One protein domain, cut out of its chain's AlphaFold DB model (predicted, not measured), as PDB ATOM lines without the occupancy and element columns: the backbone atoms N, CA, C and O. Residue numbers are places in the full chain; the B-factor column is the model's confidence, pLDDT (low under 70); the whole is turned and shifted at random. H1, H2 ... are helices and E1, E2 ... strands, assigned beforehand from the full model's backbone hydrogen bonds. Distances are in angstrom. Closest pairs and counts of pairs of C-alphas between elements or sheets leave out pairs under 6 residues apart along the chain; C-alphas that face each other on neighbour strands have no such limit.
ATOM      1  N   THR A  11       2.097 -31.319  33.089       89.56
ATOM      2  CA  THR A  11       2.043 -32.240  34.232       89.56
ATOM      3  C   THR A  11       1.011 -31.836  35.282       89.56
ATOM      4  O   THR A  11       1.110 -32.294  36.418       89.56
ATOM      5  N   PHE A  12       0.085 -30.927  34.964       88.44
ATOM      6  CA  PHE A  12      -0.970 -30.565  35.902       88.44
ATOM      7  C   PHE A  12      -1.867 -31.781  36.151       88.44
ATOM      8  O   PHE A  12      -2.404 -32.357  35.209       88.44
ATOM      9  N   ASP A  13      -1.992 -32.173  37.415       87.12
ATOM     10  CA  ASP A  13      -2.807 -33.310  37.821       87.12
ATOM     11  C   ASP A  13      -4.218 -32.826  38.165       87.12
ATOM     12  O   ASP A  13      -4.453 -32.156  39.171       87.12
ATOM     13  N   GLU A  14      -5.153 -33.138  37.275       84.06
ATOM     14  CA  GLU A  14      -6.557 -32.740  37.345       84.06
ATOM     15  C   GLU A  14      -7.386 -33.528  38.373       84.06
ATOM     16  O   GLU A  14      -8.540 -33.172  38.610       84.06
ATOM     17  N   SER A  15      -6.796 -34.533  39.035       85.56
ATOM     18  CA  SER A  15      -7.405 -35.185  40.208       85.56
ATOM     19  C   SER A  15      -7.445 -34.275  41.446       85.56
ATOM     20  O   SER A  15      -8.263 -34.465  42.347       85.56
ATOM     21  N   TYR A  16      -6.595 -33.242  41.488       88.25
ATOM     22  CA  TYR A  16      -6.621 -32.224  42.538       88.25
ATOM     23  C   TYR A  16      -7.702 -31.161  42.289       88.25
ATOM     24  O   TYR A  16      -8.275 -31.046  41.201       88.25
ATOM     25  N   ASP A  17      -7.944 -30.329  43.309       94.50
ATOM     26  CA  ASP A  17      -8.869 -29.200  43.208       94.50
ATOM     27  C   ASP A  17      -8.489 -28.296  42.026       94.50
ATOM     28  O   ASP A  17      -7.344 -27.859  41.874       94.50
ATOM     29  N   HIS A  18      -9.475 -27.991  41.193       95.44
ATOM     30  CA  HIS A  18      -9.327 -27.178  39.998       95.44
ATOM     31  C   HIS A  18     -10.593 -26.355  39.749       95.44
ATOM     32  O   HIS A  18     -11.645 -26.553  40.361       95.44
ATOM     33  N   THR A  19     -10.478 -25.369  38.867       97.06
ATOM     34  CA  THR A  19     -11.572 -24.478  38.467       97.06
ATOM     35  C   THR A  19     -11.511 -24.182  36.984       97.06
ATOM     36  O   THR A  19     -10.527 -24.493  36.314       97.06
ATOM     37  N   TYR A  20     -12.549 -23.531  36.472       97.62
ATOM     38  CA  TYR A  20     -12.612 -23.091  35.092       97.62
ATOM     39  C   TYR A  20     -12.571 -21.566  35.016       97.62
ATOM     40  O   TYR A  20     -13.208 -20.869  35.811       97.62
ATOM     41  N   GLU A  21     -11.840 -21.041  34.036       98.50
ATOM     42  CA  GLU A  21     -11.858 -19.625  33.673       98.50
ATOM     43  C   GLU A  21     -12.179 -19.492  32.185       98.50
ATOM     44  O   GLU A  21     -11.453 -20.004  31.334       98.50
ATOM     45  N   LEU A  22     -13.276 -18.807  31.861       98.56
ATOM     46  CA  LEU A  22     -13.557 -18.389  30.491       98.56
ATOM     47  C   LEU A  22     -12.866 -17.058  30.248       98.56
ATOM     48  O   LEU A  22     -13.227 -16.064  30.876       98.56
ATOM     49  N   ILE A  23     -11.921 -17.034  29.312       98.56
ATOM     50  CA  ILE A  23     -11.218 -15.824  28.893       98.56
ATOM     51  C   ILE A  23     -11.761 -15.386  27.537       98.56
ATOM     52  O   ILE A  23     -11.709 -16.134  26.562       98.56
ATOM     53  N   ALA A  24     -12.282 -14.165  27.484       97.69
ATOM     54  CA  ALA A  24     -12.706 -13.507  26.258       97.69
ATOM     55  C   ALA A  24     -11.591 -12.598  25.732       97.69
ATOM     56  O   ALA A  24     -10.914 -11.932  26.517       97.69
ATOM     57  N   TYR A  25     -11.418 -12.539  24.414       96.88
ATOM     58  CA  TYR A  25     -10.330 -11.814  23.758       96.88
ATOM     59  C   TYR A  25     -10.854 -10.680  22.885       96.88
ATOM     60  O   TYR A  25     -11.866 -10.807  22.196       96.88
ATOM     61  N   ARG A  26     -10.136  -9.560  22.915       94.81
ATOM     62  CA  ARG A  26     -10.438  -8.354  22.143       94.81
ATOM     63  C   ARG A  26      -9.789  -8.437  20.774       94.81
ATOM     64  O   ARG A  26      -8.644  -8.886  20.666       94.81
ATOM     65  N   ARG A  27     -10.461  -7.876  19.769       93.38
ATOM     66  CA  ARG A  27      -9.818  -7.592  18.486       93.38
ATOM     67  C   ARG A  27      -8.620  -6.666  18.671       93.38
ATOM     68  O   ARG A  27      -8.628  -5.795  19.546       93.38
ATOM     69  N   ARG A  28      -7.603  -6.833  17.820       91.44
ATOM     70  CA  ARG A  28      -6.362  -6.030  17.847       91.44
ATOM     71  C   ARG A  28      -6.617  -4.523  17.845       91.44
ATOM     72  O   ARG A  28      -5.915  -3.795  18.540       91.44
ATOM     73  N   ASP A  29      -7.658  -4.088  17.140       91.38
ATOM     74  CA  ASP A  29      -8.068  -2.682  17.027       91.38
ATOM     75  C   ASP A  29      -8.387  -2.032  18.390       91.38
ATOM     76  O   ASP A  29      -8.298  -0.815  18.538       91.38
ATOM     77  N   PHE A  30      -8.723  -2.835  19.408       93.00
ATOM     78  CA  PHE A  30      -9.066  -2.364  20.750       93.00
ATOM     79  C   PHE A  30      -7.918  -2.473  21.763       93.00
ATOM     80  O   PHE A  30      -8.071  -2.030  22.908       93.00
ATOM     81  N   TRP A  31      -6.766  -3.042  21.402       94.00
ATOM     82  CA  TRP A  31      -5.657  -3.217  22.344       94.00
ATOM     83  C   TRP A  31      -5.154  -1.865  22.868       94.00
ATOM     84  O   TRP A  31      -5.088  -0.873  22.145       94.00
ATOM     85  N   GLY A  32      -4.841  -1.800  24.163       92.62
ATOM     86  CA  GLY A  32      -4.450  -0.551  24.832       92.62
ATOM     87  C   GLY A  32      -5.589   0.435  25.132       92.62
ATOM     88  O   GLY A  32      -5.381   1.365  25.909       92.62
ATOM     89  N   THR A  33      -6.794   0.239  24.588       94.19
ATOM     90  CA  THR A  33      -7.953   1.092  24.901       94.19
ATOM     91  C   THR A  33      -8.679   0.619  26.171       94.19
ATOM     92  O   THR A  33      -8.576  -0.558  26.532       94.19
ATOM     93  N   PRO A  34      -9.444   1.481  26.869       94.19
ATOM     94  CA  PRO A  34     -10.292   1.048  27.979       94.19
ATOM     95  C   PRO A  34     -11.339   0.017  27.539       94.19
ATOM     96  O   PRO A  34     -11.944   0.168  26.479       94.19
ATOM     97  N   ARG A  35     -11.570  -1.001  28.375       95.44
ATOM     98  CA  ARG A  35     -12.580  -2.046  28.149       95.44
ATOM     99  C   ARG A  35     -13.988  -1.490  28.365       95.44
ATOM    100  O   ARG A  35     -14.239  -0.879  29.406       95.44
ATOM    101  N   ARG A  36     -14.900  -1.722  27.420       94.69
ATOM    102  CA  ARG A  36     -16.286  -1.224  27.453       94.69
ATOM    103  C   ARG A  36     -17.287  -2.341  27.722       94.69
ATOM    104  O   ARG A  36     -17.683  -3.089  26.828       94.69
ATOM    105  N   PHE A  37     -17.711  -2.437  28.975       96.06
ATOM    106  CA  PHE A  37     -18.756  -3.348  29.429       96.06
ATOM    107  C   PHE A  37     -19.574  -2.703  30.543       96.06
ATOM    108  O   PHE A  37     -19.105  -1.785  31.213       96.06
ATOM    109  N   ASP A  38     -20.787  -3.199  30.751       97.19
ATOM    110  CA  ASP A  38     -21.693  -2.724  31.790       97.19
ATOM    111  C   ASP A  38     -21.370  -3.388  33.146       97.19
ATOM    112  O   ASP A  38     -21.626  -4.590  33.312       97.19
ATOM    113  N   PRO A  39     -20.875  -2.643  34.156       96.94
ATOM    114  CA  PRO A  39     -20.576  -3.195  35.477       96.94
ATOM    115  C   PRO A  39     -21.798  -3.786  36.191       96.94
ATOM    116  O   PRO A  39     -21.647  -4.716  36.988       96.94
ATOM    117  N   ALA A  40     -23.007  -3.286  35.910       97.94
ATOM    118  CA  ALA A  40     -24.234  -3.810  36.503       97.94
ATOM    119  C   ALA A  40     -24.567  -5.207  35.960       97.94
ATOM    120  O   ALA A  40     -25.071  -6.049  36.705       97.94
ATOM    121  N   SER A  41     -24.228  -5.491  34.696       98.31
ATOM    122  CA  SER A  41     -24.347  -6.841  34.134       98.31
ATOM    123  C   SER A  41     -23.416  -7.834  34.837       98.31
ATOM    124  O   SER A  41     -23.849  -8.940  35.145       98.31
ATOM    125  N   VAL A  42     -22.193  -7.417  35.200       98.31
ATOM    126  CA  VAL A  42     -21.246  -8.248  35.967       98.31
ATOM    127  C   VAL A  42     -21.792  -8.556  37.355       98.31
ATOM    128  O   VAL A  42     -21.785  -9.709  37.772       98.31
ATOM    129  N   GLN A  43     -22.306  -7.545  38.060       98.25
ATOM    130  CA  GLN A  43     -22.917  -7.747  39.374       98.25
ATOM    131  C   GLN A  43     -24.130  -8.688  39.291       98.25
ATOM    132  O   GLN A  43     -24.300  -9.570  40.130       98.25
ATOM    133  N   ALA A  44     -24.990  -8.509  38.286       98.38
ATOM    134  CA  ALA A  44     -26.179  -9.334  38.107       98.38
ATOM    135  C   ALA A  44     -25.847 -10.774  37.684       98.38
ATOM    136  O   ALA A  44     -26.561 -11.694  38.081       98.38
ATOM    137  N   MET A  45     -24.788 -10.961  36.890       98.50
ATOM    138  CA  MET A  45     -24.212 -12.264  36.564       98.50
ATOM    139  C   MET A  45     -23.713 -12.941  37.840       98.50
ATOM    140  O   MET A  45     -24.246 -13.985  38.199       98.50
ATOM    141  N   ASP A  46     -22.817 -12.284  38.585       98.06
ATOM    142  CA  ASP A  46     -22.180 -12.846  39.781       98.06
ATOM    143  C   ASP A  46     -23.218 -13.285  40.827       98.06
ATOM    144  O   ASP A  46     -23.133 -14.393  41.351       98.06
ATOM    145  N   ARG A  47     -24.277 -12.493  41.053       97.38
ATOM    146  CA  ARG A  47     -25.385 -12.876  41.951       97.38
ATOM    147  C   ARG A  47     -26.160 -14.110  41.496       97.38
ATOM    148  O   ARG A  47     -26.617 -14.871  42.340       97.38
ATOM    149  N   ARG A  48     -26.387 -14.266  40.191       98.19
ATOM    150  CA  ARG A  48     -27.220 -15.345  39.631       98.19
ATOM    151  C   ARG A  48     -26.466 -16.655  39.479       98.19
ATOM    152  O   ARG A  48     -27.100 -17.702  39.463       98.19
ATOM    153  N   THR A  49     -25.149 -16.587  39.326       97.75
ATOM    154  CA  THR A  49     -24.293 -17.761  39.156       97.75
ATOM    155  C   THR A  49     -23.523 -18.115  40.423       97.75
ATOM    156  O   THR A  49     -22.906 -19.172  40.477       97.75
ATOM    157  N   SER A  50     -23.580 -17.283  41.467       95.56
ATOM    158  CA  SER A  50     -23.163 -17.666  42.817       95.56
ATOM    159  C   SER A  50     -24.000 -18.854  43.310       95.56
ATOM    160  O   SER A  50     -25.219 -18.848  43.130       95.56
ATOM    161  N   PRO A  51     -23.397 -19.858  43.966       95.50
ATOM    162  CA  PRO A  51     -21.998 -19.968  44.402       95.50
ATOM    163  C   PRO A  51     -21.036 -20.609  43.385       95.50
ATOM    164  O   PRO A  51     -19.860 -20.788  43.696       95.50
ATOM    165  N   ASP A  52     -21.509 -20.949  42.189       96.31
ATOM    166  CA  ASP A  52     -20.744 -21.686  41.174       96.31
ATOM    167  C   ASP A  52     -19.761 -20.799  40.394       96.31
ATOM    168  O   ASP A  52     -18.945 -21.291  39.616       96.31
ATOM    169  N   THR A  53     -19.815 -19.485  40.610       97.81
ATOM    170  CA  THR A  53     -18.824 -18.508  40.157       97.81
ATOM    171  C   THR A  53     -18.249 -17.726  41.328       97.81
ATOM    172  O   THR A  53     -18.945 -17.474  42.312       97.81
ATOM    173  N   PHE A  54     -16.996 -17.288  41.217       97.50
ATOM    174  CA  PHE A  54     -16.296 -16.607  42.306       97.50
ATOM    175  C   PHE A  54     -15.327 -15.537  41.799       97.50
ATOM    176  O   PHE A  54     -14.874 -15.578  40.661       97.50
ATOM    177  N   ASN A  55     -14.961 -14.592  42.674       96.75
ATOM    178  CA  ASN A  55     -14.007 -13.514  42.383       96.75
ATOM    179  C   ASN A  55     -14.331 -12.691  41.116       96.75
ATOM    180  O   ASN A  55     -13.416 -12.117  40.532       96.75
ATOM    181  N   ASN A  56     -15.601 -12.579  40.705       96.94
ATOM    182  CA  ASN A  56     -15.981 -11.769  39.541       96.94
ATOM    183  C   ASN A  56     -16.377 -10.333  39.922       96.94
ATOM    184  O   ASN A  56     -16.237  -9.410  39.114       96.94
ATOM    185  N   TYR A  57     -16.828 -10.116  41.160       97.06
ATOM    186  CA  TYR A  57     -17.254  -8.807  41.647       97.06
ATOM    187  C   TYR A  57     -16.860  -8.585  43.117       97.06
ATOM    188  O   TYR A  57     -16.933  -9.489  43.945       97.06
ATOM    189  N   ASP A  58     -16.445  -7.365  43.454       95.75
ATOM    190  CA  ASP A  58     -16.208  -6.925  44.831       95.75
ATOM    191  C   ASP A  58     -17.382  -6.052  45.288       95.75
ATOM    192  O   ASP A  58     -17.480  -4.885  44.910       95.75
ATOM    193  N   TYR A  59     -18.257  -6.609  46.129       94.06
ATOM    194  CA  TYR A  59     -19.426  -5.905  46.671       94.06
ATOM    195  C   TYR A  59     -19.079  -4.819  47.690       94.06
ATOM    196  O   TYR A  59     -19.864  -3.897  47.878       94.06
ATOM    197  N   HIS A  60     -17.914  -4.883  48.339       91.88
ATOM    198  CA  HIS A  60     -17.493  -3.845  49.282       91.88
ATOM    199  C   HIS A  60     -16.964  -2.597  48.577       91.88
ATOM    200  O   HIS A  60     -16.980  -1.506  49.152       91.88
ATOM    201  N   LYS A  61     -16.438  -2.756  47.361       93.06
ATOM    202  CA  LYS A  61     -15.926  -1.656  46.532       93.06
ATOM    203  C   LYS A  61     -16.756  -1.386  45.286       93.06
ATOM    204  O   LYS A  61     -16.350  -0.541  44.496       93.06
ATOM    205  N   GLU A  62     -17.873  -2.093  45.139       94.88
ATOM    206  CA  GLU A  62     -18.810  -1.989  44.022       94.88
ATOM    207  C   GLU A  62     -18.104  -2.020  42.660       94.88
ATOM    208  O   GLU A  62     -18.383  -1.218  41.769       94.88
ATOM    209  N   ARG A  63     -17.150  -2.947  42.495       95.19
ATOM    210  CA  ARG A  63     -16.318  -3.012  41.287       95.19
ATOM    211  C   ARG A  63     -16.230  -4.417  40.683       95.19
ATOM    212  O   ARG A  63     -16.051  -5.386  41.426       95.19
ATOM    213  N   PRO A  64     -16.258  -4.535  39.345       97.25
ATOM    214  CA  PRO A  64     -15.876  -5.754  38.641       97.25
ATOM    215  C   PRO A  64     -14.426  -6.157  38.934       97.25
ATOM    216  O   PRO A  64     -13.550  -5.303  39.079       97.25
ATOM    217  N   LEU A  65     -14.177  -7.463  38.986       97.19
ATOM    218  CA  LEU A  65     -12.848  -8.068  39.143       97.19
ATOM    219  C   LEU A  65     -12.421  -8.888  37.911       97.19
ATOM    220  O   LEU A  65     -11.281  -9.334  37.844       97.19
ATOM    221  N   ILE A  66     -13.321  -9.053  36.938       96.81
ATOM    222  CA  ILE A  66     -13.125  -9.891  35.745       96.81
ATOM    223  C   ILE A  66     -12.269  -9.251  34.649       96.81
ATOM    224  O   ILE A  66     -11.800  -9.947  33.758       96.81
ATOM    225  N   ALA A  67     -12.092  -7.929  34.663       95.81
ATOM    226  CA  ALA A  67     -11.446  -7.202  33.574       95.81
ATOM    227  C   ALA A  67     -10.040  -6.730  33.984       95.81
ATOM    228  O   ALA A  67      -9.914  -6.009  34.981       95.81
ATOM    229  N   PRO A  68      -8.984  -7.076  33.226       94.00
ATOM    230  CA  PRO A  68      -7.655  -6.545  33.485       94.00
ATOM    231  C   PRO A  68      -7.563  -5.046  33.156       94.00
ATOM    232  O   PRO A  68      -8.364  -4.479  32.411       94.00
ATOM    233  N   HIS A  69      -6.549  -4.385  33.719       90.12
ATOM    234  CA  HIS A  69      -6.278  -2.959  33.489       90.12
ATOM    235  C   HIS A  69      -5.177  -2.705  32.448       90.12
ATOM    236  O   HIS A  69      -4.936  -1.557  32.087       90.12
ATOM    237  N   GLY A  70      -4.482  -3.754  32.000       90.19
ATOM    238  CA  GLY A  70      -3.353  -3.643  31.082       90.19
ATOM    239  C   GLY A  70      -3.768  -3.450  29.619       90.19
ATOM    240  O   GLY A  70      -4.952  -3.568  29.282       90.19
ATOM    241  N   PRO A  71      -2.787  -3.198  28.733       92.94
ATOM    242  CA  PRO A  71      -2.998  -3.109  27.286       92.94
ATOM    243  C   PRO A  71      -3.168  -4.484  26.617       92.94
ATOM    244  O   PRO A  71      -3.185  -4.567  25.393       92.94
ATOM    245  N   ASP A  72      -3.234  -5.549  27.416       93.44
ATOM    246  CA  ASP A  72      -3.285  -6.941  26.989       93.44
ATOM    247  C   ASP A  72      -4.541  -7.269  26.146       93.44
ATOM    248  O   ASP A  72      -5.543  -6.545  26.204       93.44
ATOM    249  N   PRO A  73      -4.507  -8.367  25.367       95.81
ATOM    250  CA  PRO A  73      -5.623  -8.775  24.514       95.81
ATOM    251  C   PRO A  73      -6.839  -9.318  25.272       95.81
ATOM    252  O   PRO A  73      -7.873  -9.551  24.648       95.81
ATOM    253  N   VAL A  74      -6.746  -9.574  26.580       97.31
ATOM    254  CA  VAL A  74      -7.850 -10.170  27.338       97.31
ATOM    255  C   VAL A  74      -8.923  -9.115  27.550       97.31
ATOM    256  O   VAL A  74      -8.686  -8.079  28.160       97.31
ATOM    257  N   PHE A  75     -10.137  -9.368  27.079       97.50
ATOM    258  CA  PHE A  75     -11.281  -8.524  27.386       97.50
ATOM    259  C   PHE A  75     -11.682  -8.697  28.850       97.50
ATOM    260  O   PHE A  75     -11.671  -7.737  29.614       97.50
ATOM    261  N   LEU A  76     -11.973  -9.931  29.255       97.56
ATOM    262  CA  LEU A  76     -12.333 -10.296  30.621       97.56
ATOM    263  C   LEU A  76     -12.149 -11.800  30.852       97.56
ATOM    264  O   LEU A  76     -12.064 -12.568  29.893       97.56
ATOM    265  N   GLY A  77     -12.106 -12.198  32.120       98.06
ATOM    266  CA  GLY A  77     -12.066 -13.581  32.584       98.06
ATOM    267  C   GLY A  77     -13.179 -13.854  33.598       98.06
ATOM    268  O   GLY A  77     -13.263 -13.152  34.603       98.06
ATOM    269  N   VAL A  78     -14.031 -14.852  33.352       98.44
ATOM    270  CA  VAL A  78     -15.065 -15.295  34.305       98.44
ATOM    271  C   VAL A  78     -14.642 -16.607  34.944       98.44
ATOM    272  O   VAL A  78     -14.408 -17.583  34.234       98.44
ATOM    273  N   ARG A  79     -14.586 -16.644  36.278       98.38
ATOM    274  CA  ARG A  79     -14.153 -17.823  37.043       98.38
ATOM    275  C   ARG A  79     -15.323 -18.555  37.680       98.38
ATOM    276  O   ARG A  79     -16.232 -17.924  38.232       98.38
ATOM    277  N   GLY A  80     -15.268 -19.883  37.653       97.19
ATOM    278  CA  GLY A  80     -16.289 -20.739  38.241       97.19
ATOM    279  C   GLY A  80     -15.903 -22.210  38.325       97.19
ATOM    280  O   GLY A  80     -14.785 -22.600  37.999       97.19
ATOM    281  N   SER A  81     -16.839 -23.018  38.809       95.31
ATOM    282  CA  SER A  81     -16.601 -24.425  39.143       95.31
ATOM    283  C   SER A  81     -16.761 -25.379  37.959       95.31
ATOM    284  O   SER A  81     -16.216 -26.471  38.000       95.31
ATOM    285  N   THR A  82     -17.487 -24.994  36.901       95.44
ATOM    286  CA  THR A  82     -17.728 -25.857  35.729       95.44
ATOM    287  C   THR A  82     -17.663 -25.058  34.423       95.44
ATOM    288  O   THR A  82     -17.983 -23.859  34.425       95.44
ATOM    289  N   PRO A  83     -17.325 -25.695  33.282       96.75
ATOM    290  CA  PRO A  83     -17.290 -25.027  31.978       96.75
ATOM    291  C   PRO A  83     -18.662 -24.464  31.579       96.75
ATOM    292  O   PRO A  83     -18.768 -23.340  31.088       96.75
ATOM    293  N   GLY A  84     -19.744 -25.202  31.854       97.00
ATOM    294  CA  GLY A  84     -21.104 -24.751  31.557       97.00
ATOM    295  C   GLY A  84     -21.503 -23.514  32.362       97.00
ATOM    296  O   GLY A  84     -22.164 -22.621  31.834       97.00
ATOM    297  N   THR A  85     -21.079 -23.428  33.625       96.62
ATOM    298  CA  THR A  85     -21.340 -22.254  34.461       96.62
ATOM    299  C   THR A  85     -20.598 -21.025  33.950       96.62
ATOM    300  O   THR A  85     -21.234 -19.983  33.794       96.62
ATOM    301  N   VAL A  86     -19.298 -21.121  33.645       98.44
ATOM    302  CA  VAL A  86     -18.540 -19.955  33.152       98.44
ATOM    303  C   VAL A  86     -19.022 -19.491  31.775       98.44
ATOM    304  O   VAL A  86     -19.076 -18.287  31.530       98.44
ATOM    305  N   LEU A  87     -19.467 -20.413  30.913       98.31
ATOM    306  CA  LEU A  87     -20.070 -20.073  29.623       98.31
ATOM    307  C   LEU A  87     -21.403 -19.336  29.787       98.31
ATOM    308  O   LEU A  87     -21.588 -18.269  29.199       98.31
ATOM    309  N   ARG A  88     -22.319 -19.859  30.616       98.19
ATOM    310  CA  ARG A  88     -23.594 -19.182  30.913       98.19
ATOM    311  C   ARG A  88     -23.361 -17.817  31.549       98.19
ATOM    312  O   ARG A  88     -23.998 -16.849  31.158       98.19
ATOM    313  N   ALA A  89     -22.429 -17.731  32.494       98.38
ATOM    314  CA  ALA A  89     -22.059 -16.486  33.147       98.38
ATOM    315  C   ALA A  89     -21.562 -15.445  32.130       98.38
ATOM    316  O   ALA A  89     -22.047 -14.317  32.113       98.38
ATOM    317  N   PHE A  90     -20.666 -15.836  31.224       98.38
ATOM    318  CA  PHE A  90     -20.195 -14.966  30.149       98.38
ATOM    319  C   PHE A  90     -21.335 -14.458  29.249       98.38
ATOM    320  O   PHE A  90     -21.398 -13.265  28.963       98.38
ATOM    321  N   GLN A  91     -22.285 -15.323  28.878       96.94
ATOM    322  CA  GLN A  91     -23.446 -14.963  28.047       96.94
ATOM    323  C   GLN A  91     -24.403 -13.953  28.706       96.94
ATOM    324  O   GLN A  91     -25.228 -13.351  28.022       96.94
ATOM    325  N   MET A  92     -24.315 -13.757  30.023       98.19
ATOM    326  CA  MET A  92     -25.126 -12.781  30.760       98.19
ATOM    327  C   MET A  92     -24.511 -11.377  30.775       98.19
ATOM    328  O   MET A  92     -25.172 -10.425  31.203       98.19
ATOM    329  N   LEU A  93     -23.248 -11.241  30.359       98.06
ATOM    330  CA  LEU A  93     -22.538  -9.969  30.351       98.06
ATOM    331  C   LEU A  93     -23.001  -9.088  29.190       98.06
ATOM    332  O   LEU A  93     -23.282  -9.564  28.094       98.06
ATOM    333  N   ARG A  94     -23.045  -7.776  29.433       98.06
ATOM    334  CA  ARG A  94     -23.330  -6.767  28.409       98.06
ATOM    335  C   ARG A  94     -22.070  -5.966  28.119       98.06
ATOM    336  O   ARG A  94     -21.468  -5.411  29.039       98.06
ATOM    337  N   TYR A  95     -21.689  -5.902  26.852       96.06
ATOM    338  CA  TYR A  95     -20.492  -5.213  26.383       96.06
ATOM    339  C   TYR A  95     -20.689  -4.647  24.979       96.06
ATOM    340  O   TYR A  95     -21.577  -5.078  24.250       96.06
ATOM    341  N   GLU A  96     -19.875  -3.648  24.637       93.31
ATOM    342  CA  GLU A  96     -19.988  -2.885  23.383       93.31
ATOM    343  C   GLU A  96     -18.936  -3.283  22.340       93.31
ATOM    344  O   GLU A  96     -19.012  -2.854  21.194       93.31
ATOM    345  N   GLU A  97     -17.922  -4.050  22.739       89.88
ATOM    346  CA  GLU A  97     -16.805  -4.411  21.868       89.88
ATOM    347  C   GLU A  97     -17.067  -5.697  21.094       89.88
ATOM    348  O   GLU A  97     -17.505  -6.700  21.663       89.88
ATOM    349  N   ASP A  98     -16.693  -5.689  19.815       88.56
ATOM    350  CA  ASP A  98     -16.594  -6.907  19.022       88.56
ATOM    351  C   ASP A  98     -15.396  -7.729  19.502       88.56
ATOM    352  O   ASP A  98     -14.233  -7.314  19.417       88.56
ATOM    353  N   LEU A  99     -15.693  -8.916  20.018       93.69
ATOM    354  CA  LEU A  99     -14.693  -9.834  20.541       93.69
ATOM    355  C   LEU A  99     -14.132 -10.709  19.420       93.69
ATOM    356  O   LEU A  99     -14.845 -11.106  18.506       93.69
ATOM    357  N   GLU A 100     -12.850 -11.048  19.524       94.75
ATOM    358  CA  GLU A 100     -12.177 -12.010  18.637       94.75
ATOM    359  C   GLU A 100     -12.681 -13.438  18.895       94.75
ATOM    360  O   GLU A 100     -12.706 -14.299  18.013       94.75
ATOM    361  N   GLY A 101     -13.096 -13.695  20.135       94.94
ATOM    362  CA  GLY A 101     -13.514 -15.007  20.588       94.94
ATOM    363  C   GLY A 101     -13.376 -15.178  22.092       94.94
ATOM    364  O   GLY A 101     -13.058 -14.236  22.822       94.94
ATOM    365  N   HIS A 102     -13.581 -16.406  22.550       97.25
ATOM    366  CA  HIS A 102     -13.333 -16.808  23.929       97.25
ATOM    367  C   HIS A 102     -12.875 -18.261  23.998       97.25
ATOM    368  O   HIS A 102     -13.154 -19.055  23.099       97.25
ATOM    369  N   MET A 103     -12.201 -18.608  25.089       98.06
ATOM    370  CA  MET A 103     -11.773 -19.970  25.386       98.06
ATOM    371  C   MET A 103     -11.937 -20.257  26.877       98.06
ATOM    372  O   MET A 103     -11.632 -19.407  27.715       98.06
ATOM    373  N   ILE A 104     -12.423 -21.451  27.202       98.44
ATOM    374  CA  ILE A 104     -12.472 -21.959  28.571       98.44
ATOM    375  C   ILE A 104     -11.160 -22.685  28.884       98.44
ATOM    376  O   ILE A 104     -10.682 -23.504  28.098       98.44
ATOM    377  N   TYR A 105     -10.583 -22.385  30.041       97.12
ATOM    378  CA  TYR A 105      -9.394 -23.041  30.572       97.12
ATOM    379  C   TYR A 105      -9.744 -23.782  31.853       97.12
ATOM    380  O   TYR A 105     -10.437 -23.229  32.706       97.12
ATOM    381  N   LEU A 106      -9.215 -24.994  32.006       95.38
ATOM    382  CA  LEU A 106      -9.071 -25.634  33.308       95.38
ATOM    383  C   LEU A 106      -7.842 -25.029  33.997       95.38
ATOM    384  O   LEU A 106      -6.801 -24.830  33.368       95.38
ATOM    385  N   THR A 107      -7.977 -24.656  35.267       96.25
ATOM    386  CA  THR A 107      -6.964 -23.895  35.998       96.25
ATOM    387  C   THR A 107      -6.836 -24.362  37.442       96.25
ATOM    388  O   THR A 107      -7.787 -24.859  38.039       96.25
ATOM    389  N   ASN A 108      -5.688 -24.082  38.052       95.75
ATOM    390  CA  ASN A 108      -5.497 -24.191  39.497       95.75
ATOM    391  C   ASN A 108      -5.898 -22.909  40.251       95.75
ATOM    392  O   ASN A 108      -5.497 -22.711  41.398       95.75
ATOM    393  N   GLN A 109      -6.639 -21.987  39.635       96.94
ATOM    394  CA  GLN A 109      -7.002 -20.733  40.288       96.94
ATOM    395  C   GLN A 109      -8.045 -20.955  41.378       96.94
ATOM    396  O   GLN A 109      -8.976 -21.742  41.231       96.94
ATOM    397  N   GLY A 110      -7.909 -20.223  42.480       96.38
ATOM    398  CA  GLY A 110      -8.823 -20.316  43.610       96.38
ATOM    399  C   GLY A 110      -8.775 -21.643  44.367       96.38
ATOM    400  O   GLY A 110      -9.805 -22.014  44.922       96.38
ATOM    401  N   THR A 111      -7.646 -22.354  44.378       95.62
ATOM    402  CA  THR A 111      -7.500 -23.708  44.959       95.62
ATOM    403  C   THR A 111      -6.623 -23.758  46.210       95.62
ATOM    404  O   THR A 111      -6.669 -24.741  46.934       95.62
ATOM    405  N   ASP A 112      -5.850 -22.704  46.494       96.25
ATOM    406  CA  ASP A 112      -4.763 -22.698  47.483       96.25
ATOM    407  C   ASP A 112      -3.643 -23.727  47.201       96.25
ATOM    408  O   ASP A 112      -2.857 -24.024  48.097       96.25
ATOM    409  N   PRO A 276     -11.224 -18.574  47.475       96.00
ATOM    410  CA  PRO A 276     -12.226 -17.741  48.126       96.00
ATOM    411  C   PRO A 276     -13.088 -18.575  49.081       96.00
ATOM    412  O   PRO A 276     -13.371 -19.740  48.808       96.00
ATOM    413  N   LEU A 277     -13.583 -17.952  50.160       94.44
ATOM    414  CA  LEU A 277     -14.383 -18.620  51.204       94.44
ATOM    415  C   LEU A 277     -15.544 -19.456  50.647       94.44
ATOM    416  O   LEU A 277     -15.838 -20.524  51.172       94.44
ATOM    417  N   ILE A 278     -16.173 -18.989  49.565       94.81
ATOM    418  CA  ILE A 278     -17.313 -19.654  48.924       94.81
ATOM    419  C   ILE A 278     -16.982 -21.053  48.377       94.81
ATOM    420  O   ILE A 278     -17.904 -21.834  48.162       94.81
ATOM    421  N   ARG A 279     -15.694 -21.371  48.173       95.00
ATOM    422  CA  ARG A 279     -15.223 -22.654  47.634       95.00
ATOM    423  C   ARG A 279     -14.803 -23.684  48.681       95.00
ATOM    424  O   ARG A 279     -14.639 -24.838  48.309       95.00
ATOM    425  N   TYR A 280     -14.598 -23.316  49.948       92.56
ATOM    426  CA  TYR A 280     -14.245 -24.318  50.961       92.56
ATOM    427  C   TYR A 280     -15.412 -25.299  51.147       92.56
ATOM    428  O   TYR A 280     -16.542 -24.871  51.398       92.56
ATOM    429  N   GLY A 281     -15.144 -26.601  51.005       93.00
ATOM    430  CA  GLY A 281     -16.165 -27.657  50.989       93.00
ATOM    431  C   GLY A 281     -16.868 -27.835  49.634       93.00
ATOM    432  O   GLY A 281     -17.917 -28.475  49.576       93.00
ATOM    433  N   ARG A 282     -16.341 -27.219  48.569       92.62
ATOM    434  CA  ARG A 282     -16.812 -27.307  47.173       92.62
ATOM    435  C   ARG A 282     -15.642 -27.496  46.203       92.62
ATOM    436  O   ARG A 282     -15.632 -26.945  45.099       92.62
ATOM    437  N   GLU A 283     -14.616 -28.184  46.674       92.94
ATOM    438  CA  GLU A 283     -13.471 -28.617  45.887       92.94
ATOM    439  C   GLU A 283     -13.927 -29.486  44.720       92.94
ATOM    440  O   GLU A 283     -14.832 -30.307  44.879       92.94
ATOM    441  N   ALA A 284     -13.292 -29.325  43.560       88.12
ATOM    442  CA  ALA A 284     -13.431 -30.329  42.516       88.12
ATOM    443  C   ALA A 284     -12.690 -31.595  42.979       88.12
ATOM    444  O   ALA A 284     -11.541 -31.506  43.409       88.12
ATOM    445  N   ALA A 285     -13.355 -32.749  42.932       67.38
ATOM    446  CA  ALA A 285     -12.774 -34.048  43.265       67.38
ATOM    447  C   ALA A 285     -12.987 -34.981  42.070       67.38
ATOM    448  O   ALA A 285     -14.074 -35.526  41.904       67.38
ATOM    449  N   ASP A 286     -11.979 -35.086  41.202       66.81
ATOM    450  CA  ASP A 286     -11.977 -35.916  39.983       66.81
ATOM    451  C   ASP A 286     -13.041 -35.572  38.910       66.81
ATOM    452  O   ASP A 286     -13.185 -36.278  37.910       66.81
ATOM    453  N   GLU A 287     -13.781 -34.469  39.060       75.12
ATOM    454  CA  GLU A 287     -14.803 -34.032  38.098       75.12
ATOM    455  C   GLU A 287     -14.212 -33.207  36.945       75.12
ATOM    456  O   GLU A 287     -14.422 -31.996  36.831       75.12
ATOM    457  N   VAL A 288     -13.489 -33.872  36.045       82.06
ATOM    458  CA  VAL A 288     -13.058 -33.251  34.789       82.06
ATOM    459  C   VAL A 288     -14.174 -33.367  33.760       82.06
ATOM    460  O   VAL A 288     -14.630 -34.456  33.406       82.06
ATOM    461  N   TYR A 289     -14.638 -32.219  33.274       87.25
ATOM    462  CA  TYR A 289     -15.751 -32.162  32.336       87.25
ATOM    463  C   TYR A 289     -15.255 -32.360  30.896       87.25
ATOM    464  O   TYR A 289     -14.234 -31.777  30.517       87.25
ATOM    465  N   PRO A 290     -15.989 -33.110  30.049       89.81
ATOM    466  CA  PRO A 290     -15.696 -33.149  28.624       89.81
ATOM    467  C   PRO A 290     -15.881 -31.760  28.001       89.81
ATOM    468  O   PRO A 290     -16.610 -30.909  28.525       89.81
ATOM    469  N   LEU A 291     -15.251 -31.542  26.844       93.19
ATOM    470  CA  LEU A 291     -15.459 -30.321  26.071       93.19
ATOM    471  C   LEU A 291     -16.948 -30.165  25.738       93.19
ATOM    472  O   LEU A 291     -17.583 -31.086  25.224       93.19
ATOM    473  N   ILE A 292     -17.488 -28.986  26.032       94.62
ATOM    474  CA  ILE A 292     -18.877 -28.621  25.743       94.62
ATOM    475  C   ILE A 292     -18.960 -27.749  24.490       94.62
ATOM    476  O   ILE A 292     -17.996 -27.069  24.120       94.62
ATOM    477  N   ASP A 293     -20.142 -27.687  23.882       93.75
ATOM    478  CA  ASP A 293     -20.416 -26.713  22.828       93.75
ATOM    479  C   ASP A 293     -20.178 -25.285  23.337       93.75
ATOM    480  O   ASP A 293     -20.665 -24.877  24.392       93.75
ATOM    481  N   GLY A 294     -19.402 -24.513  22.574       92.25
ATOM    482  CA  GLY A 294     -18.994 -23.165  22.963       92.25
ATOM    483  C   GLY A 294     -17.792 -23.108  23.910       92.25
ATOM    484  O   GLY A 294     -17.521 -22.032  24.434       92.25
ATOM    485  N   TRP A 295     -17.049 -24.204  24.113       95.50
ATOM    486  CA  TRP A 295     -15.785 -24.184  24.865       95.50
ATOM    487  C   TRP A 295     -14.761 -23.205  24.283       95.50
ATOM    488  O   TRP A 295     -14.134 -22.428  25.004       95.50
ATOM    489  N   LEU A 296     -14.606 -23.246  22.961       94.88
ATOM    490  CA  LEU A 296     -13.796 -22.331  22.174       94.88
ATOM    491  C   LEU A 296     -14.698 -21.728  21.105       94.88
ATOM    492  O   LEU A 296     -15.368 -22.450  20.364       94.88
ATOM    493  N   ARG A 297     -14.685 -20.405  20.996       91.38
ATOM    494  CA  ARG A 297     -15.292 -19.700  19.874       91.38
ATOM    495  C   ARG A 297     -14.276 -18.724  19.325       91.38
ATOM    496  O   ARG A 297     -13.744 -17.920  20.079       91.38
ATOM    497  N   SER A 298     -14.026 -18.793  18.025       82.25
ATOM    498  CA  SER A 298     -13.288 -17.768  17.296       82.25
ATOM    499  C   SER A 298     -14.206 -17.185  16.236       82.25
ATOM    500  O   SER A 298     -14.937 -17.921  15.570       82.25
ATOM    501  N   PHE A 299     -14.190 -15.863  16.117       71.88
ATOM    502  CA  PHE A 299     -14.879 -15.136  15.057       71.88
ATOM    503  C   PHE A 299     -13.954 -14.871  13.851       71.88
ATOM    504  O   PHE A 299     -14.383 -14.241  12.890       71.88
ATOM    505  N   ILE A 300     -12.720 -15.404  13.876       61.34
ATOM    506  CA  ILE A 300     -11.796 -15.475  12.735       61.34
ATOM    507  C   ILE A 300     -12.071 -16.763  11.957       61.34
ATOM    508  O   ILE A 300     -12.245 -17.838  12.539       61.34
ATOM    509  N   SER A 301     -12.068 -16.689  10.628       53.59
ATOM    510  CA  SER A 301     -12.169 -17.884   9.796       53.59
ATOM    511  C   SER A 301     -10.888 -18.742   9.899       53.59
ATOM    512  O   SER A 301      -9.771 -18.227   9.863       53.59
ATOM    513  N   VAL A 302     -11.017 -20.074  10.000       52.78
ATOM    514  CA  VAL A 302      -9.871 -21.020  10.063       52.78
ATOM    515  C   VAL A 302      -8.793 -20.769   8.977       52.78
ATOM    516  O   VAL A 302      -7.606 -20.871   9.298       52.78
ATOM    517  N   PRO A 303      -9.135 -20.384   7.725       49.53
ATOM    518  CA  PRO A 303      -8.141 -20.063   6.695       49.53
ATOM    519  C   PRO A 303      -7.266 -18.831   6.984       49.53
ATOM    520  O   PRO A 303      -6.162 -18.746   6.446       49.53
ATOM    521  N   GLU A 304      -7.725 -17.877   7.796       47.62
ATOM    522  CA  GLU A 304      -6.942 -16.695   8.190       47.62
ATOM    523  C   GLU A 304      -6.004 -17.000   9.361       47.62
ATOM    524  O   GLU A 304      -4.872 -16.516   9.381       47.62
ATOM    525  N   LEU A 305      -6.423 -17.876  10.284       47.38
ATOM    526  CA  LEU A 305      -5.606 -18.289  11.429       47.38
ATOM    527  C   LEU A 305      -4.293 -18.949  10.971       47.38
ATOM    528  O   LEU A 305      -3.217 -18.592  11.450       47.38
ATOM    529  N   ALA A 306      -4.374 -19.838   9.976       49.72
ATOM    530  CA  ALA A 306      -3.226 -20.552   9.411       49.72
ATOM    531  C   ALA A 306      -2.252 -19.662   8.613       49.72
ATOM    532  O   ALA A 306      -1.127 -20.077   8.365       49.72
ATOM    533  N   ARG A 307      -2.662 -18.453   8.203       47.53
ATOM    534  CA  ARG A 307      -1.776 -17.477   7.533       47.53
ATOM    535  C   ARG A 307      -1.063 -16.542   8.512       47.53
ATOM    536  O   ARG A 307      -0.193 -15.786   8.091       47.53
TER     537      ARG A 307
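Overview. This is residues 11 to 112 and 276 to 307 of the 309 residues of the protein "DUF1743 domain-containing protein" of Thaumarchaeota archaeon (UniProt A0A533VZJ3). Little of this domain is regular structure: a twisted antiparallel sheet, E2 E1 E3 E4, has H2 packed over one face, H1 beside H2, and long loops around; residues 301 to 307, with H3, stick out. The 134 printed residues hold, in order, E1 H1 E2 H2 E3 E4 H3, a mixed class with 51 residues in named elements. It is compact, radius of gyration of the C-alphas 15.3 A, spanning 43 by 38 by 23 A.

Along the chain. E1, residues 19 to 26, 23.0 A, begins at C-alpha 19 (-11.572, -24.478, 38.467). H1 is residues 39 to 49, 15.5 A; E2 74 to 80, 17.4 A; H2 83 to 91, 12.4 A; E3 99 to 107, 22.3 A; E4 296 to 298; H3 302 to 305, ending at C-alpha 305 (-5.606, -18.289, 11.429).

Arrangement. Within hydrogen-bond range are N 22 and O 78 (E1, E2), N 21 and O 105 (E1, E3), and N 102 and O 297 (E3, E4), each 2.9 A. E2, H2, E3 form a split strand-helix-strand unit, E1 between its strands, its crossover right-handed. H2 touches H1, closest C-alphas Met 45 and Ala 89, 5.8 A. Every O i to N i+4 pair is within range in H1 and H2; H3 is too short for one.

Size, cuts and confidence. Residues 113 to 275 are cut out, a 9.0 A gap between C-alphas 112 and 276. Links E1 to H1 and H1 to E2 are long. pLDDT is under 70 at 285 to 286 and 300 to 307.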